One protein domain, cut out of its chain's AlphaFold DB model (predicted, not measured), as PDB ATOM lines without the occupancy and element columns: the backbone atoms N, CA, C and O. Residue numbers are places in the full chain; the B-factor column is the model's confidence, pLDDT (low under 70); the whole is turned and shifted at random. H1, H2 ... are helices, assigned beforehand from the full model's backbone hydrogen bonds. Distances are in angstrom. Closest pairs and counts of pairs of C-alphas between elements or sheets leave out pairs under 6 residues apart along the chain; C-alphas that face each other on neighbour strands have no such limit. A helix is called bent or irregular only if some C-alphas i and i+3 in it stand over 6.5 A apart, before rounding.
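Overview. This is residues 194 to 240 of the 240 residues of an uncharacterized protein of Aegilops tauschii subsp. strangulata (UniProt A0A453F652). Look for a longer helix, H1, along one side and a short helix, H2, set crosswise near its far end, with a long loop between them that runs out to Gly 226 and folds back. The printed part has 47 residues with two named helices, H1 then H2, and no named strand; its class is all helix, with 21 residues in named elements, under half. It is compact, with a radius of gyration of the C-alphas of 10.7 A, and spans 29 by 23 by 14 A.

Along the chain. Start at C-alpha 194, (224.122, 232.409, 112.900). H1, residues 202 to 214, begins at (226.274, 241.889, 119.221) and runs 20.2 A; it is only just irregular, C-alphas 203 and 206 being 6.8 A apart. H2, residues 232 to 239, runs 10.9 A to C-alpha 239 at (237.452, 221.878, 110.521).

Arrangement. H1 and H2 are close but not clearly touching; their closest C-alphas, of Asp 212 and Val 232, are 7.0 A apart. Their lines are about perpendicular, at 88 degrees. In H2 every O i to N i+4 pair is within hydrogen-bond range, in H1 6 of 9.

Size, cuts and confidence. The C-alphas farthest apart, of Arg 201 and Gly 240, are 30.4 A apart. The printed part has no cut, and the link from H1 to H2, residues 215 to 231, is long. Residues 199 to 204, of which 202 to 204 belong to H1, stand free. Residue 240, the chain's last, has pLDDT under 70.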
ATOM      1  N   LEU A 194     225.034 232.262 111.760       96.25
ATOM      2  CA  LEU A 194     224.122 232.409 112.900       96.25
ATOM      3  C   LEU A 194     222.651 232.618 112.506       96.25
ATOM      4  O   LEU A 194     221.839 233.009 113.344       96.25
ATOM      5  N   GLY A 195     222.283 232.321 111.258       95.94
ATOM      6  CA  GLY A 195     220.897 232.318 110.790       95.94
ATOM      7  C   GLY A 195     220.140 233.604 111.128       95.94
ATOM      8  O   GLY A 195     220.544 234.699 110.756       95.94
ATOM      9  N   ALA A 196     219.051 233.480 111.888       96.38
ATOM     10  CA  ALA A 196     218.186 234.584 112.311       96.38
ATOM     11  C   ALA A 196     218.862 235.642 113.200       96.38
ATOM     12  O   ALA A 196     218.232 236.649 113.523       96.38
ATOM     13  N   TYR A 197     220.103 235.427 113.648       95.69
ATOM     14  CA  TYR A 197     220.881 236.457 114.339       95.69
ATOM     15  C   TYR A 197     221.636 237.384 113.384       95.69
ATOM     16  O   TYR A 197     222.202 238.379 113.835       95.69
ATOM     17  N   GLU A 198     221.629 237.103 112.083       94.94
ATOM     18  CA  GLU A 198     222.234 237.976 111.088       94.94
ATOM     19  C   GLU A 198     221.657 239.397 111.162       94.94
ATOM     20  O   GLU A 198     220.444 239.601 111.172       94.94
ATOM     21  N   GLY A 199     222.537 240.397 111.246       93.56
ATOM     22  CA  GLY A 199     222.157 241.805 111.366       93.56
ATOM     23  C   GLY A 199     221.620 242.215 112.742       93.56
ATOM     24  O   GLY A 199     221.363 243.400 112.951       93.56
ATOM     25  N   LYS A 200     221.474 241.290 113.702       96.00
ATOM     26  CA  LYS A 200     221.155 241.649 115.092       96.00
ATOM     27  C   LYS A 200     222.344 242.319 115.768       96.00
ATOM     28  O   LYS A 200     223.481 242.263 115.290       96.00
ATOM     29  N   ARG A 201     222.081 242.944 116.917       96.94
ATOM     30  CA  ARG A 201     223.154 243.535 117.708       96.94
ATOM     31  C   ARG A 201     224.026 242.472 118.371       96.94
ATOM     32  O   ARG A 201     223.532 241.407 118.740       96.94
ATOM     33  N   LEU A 202     225.308 242.777 118.562       95.00
ATOM     34  CA  LEU A 202     226.274 241.889 119.221       95.00
ATOM     35  C   LEU A 202     225.847 241.509 120.644       95.00
ATOM     36  O   LEU A 202     226.233 240.446 121.124       95.00
ATOM     37  N   GLU A 203     225.007 242.318 121.296       95.12
ATOM     38  CA  GLU A 203     224.434 241.990 122.608       95.12
ATOM     39  C   GLU A 203     223.544 240.738 122.602       95.12
ATOM     40  O   GLU A 203     223.238 240.234 123.675       95.12
ATOM     41  N   ALA A 204     223.152 240.216 121.433       94.38
ATOM     42  CA  ALA A 204     222.416 238.957 121.306       94.38
ATOM     43  C   ALA A 204     223.325 237.707 121.333       94.38
ATOM     44  O   ALA A 204     222.835 236.591 121.480       94.38
ATOM     45  N   LEU A 205     224.654 237.856 121.217       93.88
ATOM     46  CA  LEU A 205     225.596 236.725 121.269       93.88
ATOM     47  C   LEU A 205     225.545 235.895 122.566       93.88
ATOM     48  O   LEU A 205     225.681 234.675 122.469       93.88
ATOM     49  N   PRO A 206     225.350 236.479 123.767       96.38
ATOM     50  CA  PRO A 206     225.202 235.703 124.992       96.38
ATOM     51  C   PRO A 206     224.066 234.676 124.933       96.38
ATOM     52  O   PRO A 206     224.205 233.613 125.527       96.38
ATOM     53  N   GLU A 207     222.983 234.945 124.196       95.06
ATOM     54  CA  GLU A 207     221.883 233.987 124.005       95.06
ATOM     55  C   GLU A 207     222.342 232.769 123.193       95.06
ATOM     56  O   GLU A 207     222.058 231.629 123.560       95.06
ATOM     57  N   VAL A 208     223.117 233.005 122.129       95.50
ATOM     58  CA  VAL A 208     223.717 231.940 121.310       95.50
ATOM     59  C   VAL A 208     224.660 231.088 122.158       95.50
ATOM     60  O   VAL A 208     224.550 229.867 122.162       95.50
ATOM     61  N   TYR A 209     225.537 231.721 122.942       95.06
ATOM     62  CA  TYR A 209     226.471 230.993 123.804       95.06
ATOM     63  C   TYR A 209     225.781 230.248 124.948       95.06
ATOM     64  O   TYR A 209     226.235 229.172 125.334       95.06
ATOM     65  N   ALA A 210     224.680 230.782 125.482       96.56
ATOM     66  CA  ALA A 210     223.875 230.079 126.471       96.56
ATOM     67  C   ALA A 210     223.267 228.797 125.881       96.56
ATOM     68  O   ALA A 210     223.301 227.759 126.537       96.56
ATOM     69  N   ALA A 211     222.781 228.849 124.637       95.06
ATOM     70  CA  ALA A 211     222.301 227.670 123.922       95.06
ATOM     71  C   ALA A 211     223.437 226.667 123.646       95.06
ATOM     72  O   ALA A 211     223.295 225.485 123.954       95.06
ATOM     73  N   ASP A 212     224.590 227.135 123.164       95.50
ATOM     74  CA  ASP A 212     225.751 226.277 122.888       95.50
ATOM     75  C   ASP A 212     226.259 225.547 124.148       95.50
ATOM     76  O   ASP A 212     226.755 224.424 124.064       95.50
ATOM     77  N   ASN A 213     226.124 226.167 125.325       95.88
ATOM     78  CA  ASN A 213     226.499 225.560 126.603       95.88
ATOM     79  C   ASN A 213     225.535 224.444 127.049       95.88
ATOM     80  O   ASN A 213     225.898 223.623 127.888       95.88
ATOM     81  N   ILE A 214     224.313 224.410 126.508       96.75
ATOM     82  CA  ILE A 214     223.348 223.327 126.744       96.75
ATOM     83  C   ILE A 214     223.667 222.140 125.830       96.75
ATOM     84  O   ILE A 214     223.699 221.000 126.292       96.75
ATOM     85  N   SER A 215     223.899 222.387 124.538       96.38
ATOM     86  CA  SER A 215     224.343 221.360 123.591       96.38
ATOM     87  C   SER A 215     225.040 221.973 122.376       96.38
ATOM     88  O   SER A 215     224.602 222.983 121.826       96.38
ATOM     89  N   SER A 216     226.096 221.300 121.909       95.75
ATOM     90  CA  SER A 216     226.854 221.678 120.713       95.75
ATOM     91  C   SER A 216     226.085 221.501 119.406       95.75
ATOM     92  O   SER A 216     226.515 222.051 118.393       95.75
ATOM     93  N   ASP A 217     224.982 220.749 119.419       96.94
ATOM     94  CA  ASP A 217     224.164 220.446 118.236       96.94
ATOM     95  C   ASP A 217     223.038 221.465 118.022       96.94
ATOM     96  O   ASP A 217     222.333 221.424 117.010       96.94
ATOM     97  N   ILE A 218     222.851 222.401 118.960       96.75
ATOM     98  CA  ILE A 218     221.811 223.418 118.842       96.75
ATOM     99  C   ILE A 218     222.175 224.379 117.710       96.75
ATOM    100  O   ILE A 218     223.179 225.096 117.741       96.75
ATOM    101  N   LYS A 219     221.319 224.396 116.690       97.00
ATOM    102  CA  LYS A 219     221.394 225.349 115.585       97.00
ATOM    103  C   LYS A 219     220.621 226.616 115.957       97.00
ATOM    104  O   LYS A 219     219.500 226.513 116.466       97.00
ATOM    105  N   PRO A 220     221.158 227.812 115.667       96.19
ATOM    106  CA  PRO A 220     220.376 229.037 115.686       96.19
ATOM    107  C   PRO A 220     219.143 228.907 114.776       96.19
ATOM    108  O   PRO A 220     219.164 228.118 113.821       96.19
ATOM    109  N   PRO A 221     218.070 229.679 115.019       96.38
ATOM    110  CA  PRO A 221     216.911 229.658 114.140       96.38
ATOM    111  C   PRO A 221     217.309 230.024 112.698       96.38
ATOM    112  O   PRO A 221     218.184 230.876 112.511       96.38
ATOM    113  N   PRO A 222     216.704 229.398 111.678       96.56
ATOM    114  CA  PRO A 222     216.987 229.716 110.282       96.56
ATOM    115  C   PRO A 222     216.462 231.109 109.904       96.56
ATOM    116  O   PRO A 222     215.620 231.687 110.590       96.56
ATOM    117  N   THR A 223     216.947 231.634 108.782       95.38
ATOM    118  CA  THR A 223     216.511 232.905 108.183       95.38
ATOM    119  C   THR A 223     216.293 232.732 106.677       95.38
ATOM    120  O   THR A 223     216.676 231.714 106.103       95.38
ATOM    121  N   TYR A 224     215.673 233.717 106.030       92.50
ATOM    122  CA  TYR A 224     215.297 233.663 104.612       92.50
ATOM    123  C   TYR A 224     216.328 234.296 103.666       92.50
ATOM    124  O   TYR A 224     216.198 234.171 102.452       92.50
ATOM    125  N   ASP A 225     217.353 234.971 104.192       90.75
ATOM    126  CA  ASP A 225     218.353 235.706 103.398       90.75
ATOM    127  C   ASP A 225     219.523 234.831 102.897       90.75
ATOM    128  O   ASP A 225     220.505 235.341 102.355       90.75
ATOM    129  N   GLY A 226     219.432 233.514 103.104       90.50
ATOM    130  CA  GLY A 226     220.471 232.554 102.741       90.50
ATOM    131  C   GLY A 226     221.628 232.454 103.739       90.50
ATOM    132  O   GLY A 226     222.583 231.730 103.463       90.50
ATOM    133  N   THR A 227     221.571 233.131 104.892       94.31
ATOM    134  CA  THR A 227     222.577 232.946 105.948       94.31
ATOM    135  C   THR A 227     222.478 231.532 106.533       94.31
ATOM    136  O   THR A 227     221.408 231.160 107.029       94.31
ATOM    137  N   PRO A 228     223.573 230.745 106.537       94.50
ATOM    138  CA  PRO A 228     223.590 229.441 107.194       94.50
ATOM    139  C   PRO A 228     223.273 229.561 108.691       94.50
ATOM    140  O   PRO A 228     223.599 230.565 109.324       94.50
ATOM    141  N   ASN A 229     222.661 228.535 109.275       96.38
ATOM    142  CA  ASN A 229     222.377 228.446 110.706       96.38
ATOM    143  C   ASN A 229     223.055 227.200 111.291       96.38
ATOM    144  O   ASN A 229     222.454 226.147 111.498       96.38
ATOM    145  N   GLU A 230     224.358 227.310 111.491       95.56
ATOM    146  CA  GLU A 230     225.211 226.191 111.876       95.56
ATOM    147  C   GLU A 230     225.221 226.012 113.398       95.56
ATOM    148  O   GLU A 230     225.112 226.973 114.161       95.56
ATOM    149  N   SER A 231     225.366 224.778 113.863       96.56
ATOM    150  CA  SER A 231     225.677 224.439 115.254       96.56
ATOM    151  C   SER A 231     227.193 224.468 115.501       96.56
ATOM    152  O   SER A 231     227.984 224.589 114.561       96.56
ATOM    153  N   VAL A 232     227.632 224.348 116.757       95.81
ATOM    154  CA  VAL A 232     229.068 224.183 117.061       95.81
ATOM    155  C   VAL A 232     229.591 222.869 116.475       95.81
ATOM    156  O   VAL A 232     230.707 222.833 115.956       95.81
ATOM    157  N   ALA A 233     228.780 221.810 116.512       95.69
ATOM    158  CA  ALA A 233     229.119 220.514 115.938       95.69
ATOM    159  C   ALA A 233     229.303 220.580 114.412       95.69
ATOM    160  O   ALA A 233     230.294 220.056 113.904       95.69
ATOM    161  N   ASP A 234     228.428 221.290 113.689       94.62
ATOM    162  CA  ASP A 234     228.568 221.478 112.233       94.62
ATOM    163  C   ASP A 234     229.898 222.175 111.885       94.62
ATOM    164  O   ASP A 234     230.636 221.735 111.002       94.62
ATOM    165  N   VAL A 235     230.242 223.239 112.625       92.81
ATOM    166  CA  VAL A 235     231.502 223.976 112.432       92.81
ATOM    167  C   VAL A 235     232.712 223.095 112.737       92.81
ATOM    168  O   VAL A 235     233.728 223.193 112.050       92.81
ATOM    169  N   PHE A 236     232.620 222.233 113.752       91.94
ATOM    170  CA  PHE A 236     233.698 221.315 114.108       91.94
ATOM    171  C   PHE A 236     233.957 220.278 113.011       91.94
ATOM    172  O   PHE A 236     235.114 220.060 112.662       91.94
ATOM    173  N   VAL A 237     232.905 219.697 112.423       90.69
ATOM    174  CA  VAL A 237     233.025 218.749 111.296       90.69
ATOM    175  C   VAL A 237     233.692 219.404 110.091       90.69
ATOM    176  O   VAL A 237     234.494 218.778 109.415       90.69
ATOM    177  N   ARG A 238     233.410 220.683 109.836       86.12
ATOM    178  CA  ARG A 238     234.043 221.419 108.740       86.12
ATOM    179  C   ARG A 238     235.552 221.636 108.959       86.12
ATOM    180  O   ARG A 238     236.277 221.820 107.990       86.12
ATOM    181  N   LEU A 239     236.035 221.652 110.201       80.19
ATOM    182  CA  LEU A 239     237.452 221.878 110.521       80.19
ATOM    183  C   LEU A 239     238.309 220.598 110.541       80.19
ATOM    184  O   LEU A 239     239.536 220.726 110.574       80.19
ATOM    185  N   GLY A 240     237.695 219.410 110.610       56.22
ATOM    186  CA  GLY A 240     238.359 218.118 110.849       56.22
ATOM    187  C   GLY A 240     238.354 217.195 109.643       56.22
ATOM    188  O   GLY A 240     239.381 216.505 109.465       56.22
TER     189      GLY A 240